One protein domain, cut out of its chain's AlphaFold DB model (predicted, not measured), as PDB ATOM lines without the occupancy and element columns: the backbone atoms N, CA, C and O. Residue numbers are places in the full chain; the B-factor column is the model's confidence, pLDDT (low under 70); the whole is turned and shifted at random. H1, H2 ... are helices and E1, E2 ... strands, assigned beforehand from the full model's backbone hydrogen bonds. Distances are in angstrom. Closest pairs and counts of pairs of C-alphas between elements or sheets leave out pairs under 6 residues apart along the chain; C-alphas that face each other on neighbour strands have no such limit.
ATOM      1  N   PHE A   9     -20.874 -19.700 -30.864       94.12
ATOM      2  CA  PHE A   9     -22.292 -19.976 -30.725       94.12
ATOM      3  C   PHE A   9     -22.993 -18.726 -30.210       94.12
ATOM      4  O   PHE A   9     -22.552 -18.133 -29.227       94.12
ATOM      5  N   LEU A  10     -24.092 -18.357 -30.856       94.06
ATOM      6  CA  LEU A  10     -25.032 -17.372 -30.354       94.06
ATOM      7  C   LEU A  10     -26.210 -18.113 -29.735       94.06
ATOM      8  O   LEU A  10     -26.928 -18.830 -30.431       94.06
ATOM      9  N   PHE A  11     -26.420 -17.898 -28.441       94.12
ATOM     10  CA  PHE A  11     -27.628 -18.320 -27.748       94.12
ATOM     11  C   PHE A  11     -28.580 -17.133 -27.684       94.12
ATOM     12  O   PHE A  11     -28.237 -16.078 -27.154       94.12
ATOM     13  N   SER A  12     -29.781 -17.307 -28.219       88.94
ATOM     14  CA  SER A  12     -30.883 -16.361 -28.056       88.94
ATOM     15  C   SER A  12     -32.107 -17.103 -27.522       88.94
ATOM     16  O   SER A  12     -32.039 -18.307 -27.281       88.94
ATOM     17  N   ARG A  13     -33.220 -16.391 -27.318       87.88
ATOM     18  CA  ARG A  13     -34.414 -16.936 -26.656       87.88
ATOM     19  C   ARG A  13     -34.884 -18.268 -27.253       87.88
ATOM     20  O   ARG A  13     -35.181 -19.184 -26.497       87.88
ATOM     21  N   ASP A  14     -34.886 -18.362 -28.581       92.88
ATOM     22  CA  ASP A  14     -35.527 -19.469 -29.299       92.88
ATOM     23  C   ASP A  14     -34.576 -20.205 -30.260       92.88
ATOM     24  O   ASP A  14     -34.990 -21.130 -30.957       92.88
ATOM     25  N   MET A  15     -33.299 -19.810 -30.334       92.62
ATOM     26  CA  MET A  15     -32.348 -20.411 -31.276       92.62
ATOM     27  C   MET A  15     -30.909 -20.432 -30.761       92.62
ATOM     28  O   MET A  15     -30.472 -19.549 -30.017       92.62
ATOM     29  N   VAL A  16     -30.170 -21.429 -31.252       93.88
ATOM     30  CA  VAL A  16     -28.716 -21.549 -31.130       93.88
ATOM     31  C   VAL A  16     -28.126 -21.516 -32.536       93.88
ATOM     32  O   VAL A  16     -28.397 -22.408 -33.338       93.88
ATOM     33  N   LEU A  17     -27.333 -20.490 -32.841       93.69
ATOM     34  CA  LEU A  17     -26.668 -20.341 -34.139       93.69
ATOM     35  C   LEU A  17     -25.174 -20.601 -33.986       93.69
ATOM     36  O   LEU A  17     -24.550 -20.074 -33.070       93.69
ATOM     37  N   GLN A  18     -24.589 -21.383 -34.892       94.38
ATOM     38  CA  GLN A  18     -23.140 -21.544 -34.987       94.38
ATOM     39  C   GLN A  18     -22.608 -20.655 -36.113       94.38
ATOM     40  O   GLN A  18     -23.134 -20.696 -37.222       94.38
ATOM     41  N   GLY A  19     -21.547 -19.901 -35.843       91.38
ATOM     42  CA  GLY A  19     -20.949 -18.985 -36.811       91.38
ATOM     43  C   GLY A  19     -19.470 -18.725 -36.554       91.38
ATOM     44  O   GLY A  19     -18.831 -19.339 -35.689       91.38
ATOM     45  N   SER A  20     -18.917 -17.819 -37.345       89.06
ATOM     46  CA  SER A  20     -17.629 -17.181 -37.110       89.06
ATOM     47  C   SER A  20     -17.779 -15.997 -36.150       89.06
ATOM     48  O   SER A  20     -18.880 -15.550 -35.842       89.06
ATOM     49  N   GLN A  21     -16.652 -15.456 -35.693       84.69
ATOM     50  CA  GLN A  21     -16.647 -14.219 -34.914       84.69
ATOM     51  C   GLN A  21     -17.228 -13.041 -35.712       84.69
ATOM     52  O   GLN A  21     -17.912 -12.203 -35.135       84.69
ATOM     53  N   GLN A  22     -16.991 -13.001 -37.030       88.25
ATOM     54  CA  GLN A  22     -17.462 -11.917 -37.893       88.25
ATOM     55  C   GLN A  22     -18.989 -11.902 -38.021       88.25
ATOM     56  O   GLN A  22     -19.581 -10.829 -38.044       88.25
ATOM     57  N   ASP A  23     -19.617 -13.082 -38.028       91.44
ATOM     58  CA  ASP A  23     -21.075 -13.227 -38.138       91.44
ATOM     59  C   ASP A  23     -21.820 -12.637 -36.930       91.44
ATOM     60  O   ASP A  23     -23.022 -12.394 -36.999       91.44
ATOM     61  N   PHE A  24     -21.115 -12.411 -35.817       93.50
ATOM     62  CA  PHE A  24     -21.695 -11.946 -34.560       93.50
ATOM     63  C   PHE A  24     -21.181 -10.573 -34.108       93.50
ATOM     64  O   PHE A  24     -21.531 -10.151 -33.007       93.50
ATOM     65  N   VAL A  25     -20.392  -9.853 -34.918       93.31
ATOM     66  CA  VAL A  25     -19.821  -8.542 -34.533       93.31
ATOM     67  C   VAL A  25     -20.909  -7.545 -34.135       93.31
ATOM     68  O   VAL A  25     -20.849  -7.012 -33.032       93.31
ATOM     69  N   ASP A  26     -21.960  -7.400 -34.945       94.38
ATOM     70  CA  ASP A  26     -23.068  -6.469 -34.665       94.38
ATOM     71  C   ASP A  26     -23.806  -6.787 -33.351       94.38
ATOM     72  O   ASP A  26     -24.457  -5.928 -32.755       94.38
ATOM     73  N   ILE A  27     -23.730  -8.038 -32.889       94.38
ATOM     74  CA  ILE A  27     -24.321  -8.488 -31.624       94.38
ATOM     75  C   ILE A  27     -23.351  -8.239 -30.467       94.38
ATOM     76  O   ILE A  27     -23.771  -7.821 -29.386       94.38
ATOM     77  N   LEU A  28     -22.057  -8.479 -30.682       94.38
ATOM     78  CA  LEU A  28     -20.996  -8.206 -29.712       94.38
ATOM     79  C   LEU A  28     -20.816  -6.700 -29.460       94.38
ATOM     80  O   LEU A  28     -20.407  -6.310 -28.367       94.38
ATOM     81  N   ASP A  29     -21.205  -5.850 -30.410       95.06
ATOM     82  CA  ASP A  29     -21.227  -4.394 -30.245       95.06
ATOM     83  C   ASP A  29     -22.384  -3.883 -29.368       95.06
ATOM     84  O   ASP A  29     -22.427  -2.705 -29.008       95.06
ATOM     85  N   GLN A  30     -23.296  -4.762 -28.943       95.12
ATOM     86  CA  GLN A  30     -24.391  -4.395 -28.046       95.12
ATOM     87  C   GLN A  30     -23.976  -4.563 -26.571       95.12
ATOM     88  O   GLN A  30     -23.626  -5.669 -26.150       95.12
ATOM     89  N   PRO A  31     -24.101  -3.526 -25.718       93.75
ATOM     90  CA  PRO A  31     -23.710  -3.598 -24.302       93.75
ATOM     91  C   PRO A  31     -24.621  -4.505 -23.451       93.75
ATOM     92  O   PRO A  31     -24.310  -4.831 -22.302       93.75
ATOM     93  N   THR A  32     -25.770  -4.911 -23.993       94.31
ATOM     94  CA  THR A  32     -26.700  -5.873 -23.385       94.31
ATOM     95  C   THR A  32     -26.289  -7.327 -23.617       94.31
ATOM     96  O   THR A  32     -26.783  -8.207 -22.912       94.31
ATOM     97  N   THR A  33     -25.379  -7.585 -24.559       95.00
ATOM     98  CA  THR A  33     -24.892  -8.925 -24.893       95.00
ATOM     99  C   THR A  33     -23.899  -9.425 -23.847       95.00
ATOM    100  O   THR A  33     -23.040  -8.681 -23.374       95.00
ATOM    101  N   TYR A  34     -23.992 -10.716 -23.514       95.25
ATOM    102  CA  TYR A  34     -22.978 -11.431 -22.743       95.25
ATOM    103  C   TYR A  34     -22.066 -12.213 -23.689       95.25
ATOM    104  O   TYR A  34     -22.522 -13.102 -24.406       95.25
ATOM    105  N   TYR A  35     -20.774 -11.895 -23.674       94.75
ATOM    106  CA  TYR A  35     -19.754 -12.575 -24.465       94.75
ATOM    107  C   TYR A  35     -18.966 -13.546 -23.583       94.75
ATOM    108  O   TYR A  35     -18.129 -13.133 -22.783       94.75
ATOM    109  N   ILE A  36     -19.250 -14.845 -23.703       94.75
ATOM    110  CA  ILE A  36     -18.584 -15.890 -22.914       94.75
ATOM    111  C   ILE A  36     -17.431 -16.478 -23.725       94.75
ATOM    112  O   ILE A  36     -17.632 -16.978 -24.831       94.75
ATOM    113  N   VAL A  37     -16.226 -16.435 -23.162       92.50
ATOM    114  CA  VAL A  37     -14.994 -16.876 -23.822       92.50
ATOM    115  C   VAL A  37     -14.338 -17.977 -23.000       92.50
ATOM    116  O   VAL A  37     -14.055 -17.771 -21.825       92.50
ATOM    117  N   ASP A  38     -14.076 -19.132 -23.612       91.56
ATOM    118  CA  ASP A  38     -13.458 -20.283 -22.943       91.56
ATOM    119  C   ASP A  38     -11.981 -20.449 -23.334       91.56
ATOM    120  O   ASP A  38     -11.640 -20.656 -24.500       91.56
ATOM    121  N   ALA A  39     -11.102 -20.351 -22.335       87.12
ATOM    122  CA  ALA A  39      -9.669 -20.641 -22.347       87.12
ATOM    123  C   ALA A  39      -8.828 -19.938 -23.432       87.12
ATOM    124  O   ALA A  39      -7.685 -20.336 -23.685       87.12
ATOM    125  N   VAL A  40      -9.358 -18.888 -24.062       88.38
ATOM    126  CA  VAL A  40      -8.673 -18.089 -25.085       88.38
ATOM    127  C   VAL A  40      -8.733 -16.608 -24.742       88.38
ATOM    128  O   VAL A  40      -9.656 -16.149 -24.076       88.38
ATOM    129  N   LYS A  41      -7.734 -15.848 -25.206       87.81
ATOM    130  CA  LYS A  41      -7.695 -14.401 -24.993       87.81
ATOM    131  C   LYS A  41      -8.932 -13.759 -25.644       87.81
ATOM    132  O   LYS A  41      -9.118 -13.955 -26.850       87.81
ATOM    133  N   PRO A  42      -9.759 -13.021 -24.885       88.25
ATOM    134  CA  PRO A  42     -10.943 -12.381 -25.435       88.25
ATOM    135  C   PRO A  42     -10.546 -11.231 -26.364       88.25
ATOM    136  O   PRO A  42      -9.565 -10.522 -26.129       88.25
ATOM    137  N   THR A  43     -11.328 -11.045 -27.423       88.62
ATOM    138  CA  THR A  43     -11.338  -9.798 -28.196       88.62
ATOM    139  C   THR A  43     -12.197  -8.778 -27.457       88.62
ATOM    140  O   THR A  43     -13.205  -9.144 -26.855       88.62
ATOM    141  N   TYR A  44     -11.795  -7.511 -27.492       88.25
ATOM    142  CA  TYR A  44     -12.521  -6.438 -26.826       88.25
ATOM    143  C   TYR A  44     -13.716  -5.984 -27.659       88.25
ATOM    144  O   TYR A  44     -13.555  -5.612 -28.819       88.25
ATOM    145  N   TYR A  45     -14.886  -5.998 -27.026       90.62
ATOM    146  CA  TYR A  45     -16.156  -5.531 -27.565       90.62
ATOM    147  C   TYR A  45     -16.919  -4.748 -26.483       90.62
ATOM    148  O   TYR A  45     -16.645  -4.949 -25.297       90.62
ATOM    149  N   PRO A  46     -17.889  -3.895 -26.857       92.69
ATOM    150  CA  PRO A  46     -18.832  -3.276 -25.920       92.69
ATOM    151  C   PRO A  46     -19.638  -4.269 -25.062       92.69
ATOM    152  O   PRO A  46     -20.086  -3.907 -23.972       92.69
ATOM    153  N   ALA A  47     -19.835  -5.509 -25.526       94.62
ATOM    154  CA  ALA A  47     -20.506  -6.567 -24.772       94.62
ATOM    155  C   ALA A  47     -19.850  -6.878 -23.413       94.62
ATOM    156  O   ALA A  47     -18.630  -6.827 -23.224       94.62
ATOM    157  N   LYS A  48     -20.678  -7.329 -22.464       94.56
ATOM    158  CA  LYS A  48     -20.238  -7.797 -21.145       94.56
ATOM    159  C   LYS A  48     -19.480  -9.110 -21.300       94.56
ATOM    160  O   LYS A  48     -20.077 -10.158 -21.540       94.56
ATOM    161  N   THR A  49     -18.161  -9.058 -21.160       94.38
ATOM    162  CA  THR A  49     -17.297 -10.217 -21.401       94.38
ATOM    163  C   THR A  49     -17.084 -11.034 -20.126       94.38
ATOM    164  O   THR A  49     -16.675 -10.496 -19.099       94.38
ATOM    165  N   ILE A  50     -17.323 -12.345 -20.204       94.62
ATOM    166  CA  ILE A  50     -17.015 -13.325 -19.158       94.62
ATOM    167  C   ILE A  50     -15.949 -14.272 -19.706       94.62
ATOM    168  O   ILE A  50     -16.215 -15.082 -20.595       94.62
ATOM    169  N   LEU A  51     -14.738 -14.182 -19.163       93.62
ATOM    170  CA  LEU A  51     -13.645 -15.095 -19.482       93.62
ATOM    171  C   LEU A  51     -13.644 -16.275 -18.505       93.62
ATOM    172  O   LEU A  51     -13.452 -16.098 -17.304       93.62
ATOM    173  N   LEU A  52     -13.808 -17.483 -19.034       93.50
ATOM    174  CA  LEU A  52     -13.631 -18.740 -18.316       93.50
ATOM    175  C   LEU A  52     -12.262 -19.301 -18.679       93.50
ATOM    176  O   LEU A  52     -11.985 -19.575 -19.841       93.50
ATOM    177  N   THR A  53     -11.368 -19.458 -17.711       89.12
ATOM    178  CA  THR A  53     -10.042 -20.016 -17.986       89.12
ATOM    179  C   THR A  53      -9.452 -20.664 -16.743       89.12
ATOM    180  O   THR A  53      -9.677 -20.220 -15.621       89.12
ATOM    181  N   SER A  54      -8.635 -21.700 -16.946       83.44
ATOM    182  CA  SER A  54      -7.628 -22.095 -15.952       83.44
ATOM    183  C   SER A  54      -6.708 -20.900 -15.653       83.44
ATOM    184  O   SER A  54      -6.629 -20.000 -16.500       83.44
ATOM    185  N   PRO A  55      -5.972 -20.878 -14.527       78.75
ATOM    186  CA  PRO A  55      -5.100 -19.760 -14.170       78.75
ATOM    187  C   PRO A  55      -3.847 -19.760 -15.064       78.75
ATOM    188  O   PRO A  55      -2.753 -20.119 -14.665       78.75
ATOM    189  N   ARG A  56      -4.041 -19.427 -16.339       82.19
ATOM    190  CA  ARG A  56      -3.026 -19.321 -17.379       82.19
ATOM    191  C   ARG A  56      -2.757 -17.857 -17.602       82.19
ATOM    192  O   ARG A  56      -3.562 -17.178 -18.248       82.19
ATOM    193  N   ARG A  57      -1.660 -17.367 -17.033       83.06
ATOM    194  CA  ARG A  57      -1.298 -15.951 -17.092       83.06
ATOM    195  C   ARG A  57      -1.347 -15.397 -18.516       83.06
ATOM    196  O   ARG A  57      -1.845 -14.292 -18.703       83.06
ATOM    197  N   SER A  58      -0.921 -16.164 -19.523       85.19
ATOM    198  CA  SER A  58      -0.955 -15.730 -20.931       85.19
ATOM    199  C   SER A  58      -2.360 -15.423 -21.470       85.19
ATOM    200  O   SER A  58      -2.494 -14.675 -22.439       85.19
ATOM    201  N   VAL A  59      -3.407 -15.963 -20.842       87.38
ATOM    202  CA  VAL A  59      -4.808 -15.771 -21.233       87.38
ATOM    203  C   VAL A  59      -5.452 -14.627 -20.452       87.38
ATOM    204  O   VAL A  59      -6.008 -13.712 -21.061       87.38
ATOM    205  N   TRP A  60      -5.385 -14.664 -19.118       87.06
ATOM    206  CA  TRP A  60      -6.163 -13.750 -18.273       87.06
ATOM    207  C   TRP A  60      -5.454 -12.430 -17.959       87.06
ATOM    208  O   TRP A  60      -6.136 -11.437 -17.723       87.06
ATOM    209  N   PHE A  61      -4.114 -12.383 -17.958       87.50
ATOM    210  CA  PHE A  61      -3.364 -11.246 -17.399       87.50
ATOM    211  C   PHE A  61      -3.694  -9.919 -18.078       87.50
ATOM    212  O   PHE A  61      -3.987  -8.937 -17.404       87.50
ATOM    213  N   GLU A  62      -3.712  -9.895 -19.412       87.50
ATOM    214  CA  GLU A  62      -4.065  -8.681 -20.156       87.50
ATOM    215  C   GLU A  62      -5.542  -8.314 -20.005       87.50
ATOM    216  O   GLU A  62      -5.870  -7.135 -19.956       87.50
ATOM    217  N   PHE A  63      -6.432  -9.304 -19.895       88.00
ATOM    218  CA  PHE A  63      -7.857  -9.053 -19.686       88.00
ATOM    219  C   PHE A  63      -8.125  -8.451 -18.299       88.00
ATOM    220  O   PHE A  63      -8.918  -7.523 -18.166       88.00
ATOM    221  N   ASN A  64      -7.403  -8.905 -17.273       87.31
ATOM    222  CA  ASN A  64      -7.529  -8.408 -15.903       87.31
ATOM    223  C   ASN A  64      -7.009  -6.972 -15.709       87.31
ATOM    224  O   ASN A  64      -7.318  -6.362 -14.698       87.31
ATOM    225  N   LYS A  65      -6.254  -6.412 -16.665       85.88
ATOM    226  CA  LYS A  65      -5.890  -4.981 -16.653       85.88
ATOM    227  C   LYS A  65      -7.073  -4.059 -16.968       85.88
ATOM    228  O   LYS A  65      -6.966  -2.851 -16.798       85.88
ATOM    229  N   THR A  66      -8.179  -4.607 -17.468       82.12
ATOM    230  CA  THR A  66      -9.439  -3.866 -17.597       82.12
ATOM    231  C   THR A  66     -10.161  -3.788 -16.249       82.12
ATOM    232  O   THR A  66      -9.714  -4.389 -15.277       82.12
TER     233      THR A  66
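Overview. This is residues 9 to 66 of the 326 residues of an uncharacterized protein of Phytophthora cactorum (UniProt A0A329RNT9). The parallel strands E3 and E4 make the middle of an elongated domain, with the hairpin E1 and E2 and helix H1 towards one end and H2 at the other. The printed part has 58 residues, mixed helices and strands, running E1, E2, H1, E3, E4, H2; E1 and E2 form an antiparallel sheet. It is only just compact, close to loose, with radius of gyration of the C-alphas 12.1 A, spanning 36 by 19 by 19 A.

Along the chain. Find C-alpha 9 at (-22.292, -19.976, -30.725), where E1, residues 9 to 11, begins. Next come E2, 16 to 19, H1, 22 to 28, E3, 34 to 38, 13.0 A, E4, 48 to 52, 13.1 A, and H2, 57 to 64, ending at (-7.529, -8.408, -15.903).

Arrangement. In E1 and E2, see N 10 and O 17, 2.8 A; in E3 and E4, N 35 and O 48, 2.8 A. H1's closest C-alpha pair with E3 is Leu 28 and Tyr 35, 6.9 A; H2's with E4 is Leu 51 and Trp 60, 7.7 A. O i to N i+4 pairs within hydrogen-bond range number 1 of 3 in H1, with 3 of 4 i+3 pairs, and 2 of 4 in H2. E1 and H2 are apart.

Size, cuts and confidence. C-alphas 14 and 57 are farthest apart, 36.5 A. The printed part has no cut, no link is long, and no printed residue is under 70 pLDDT.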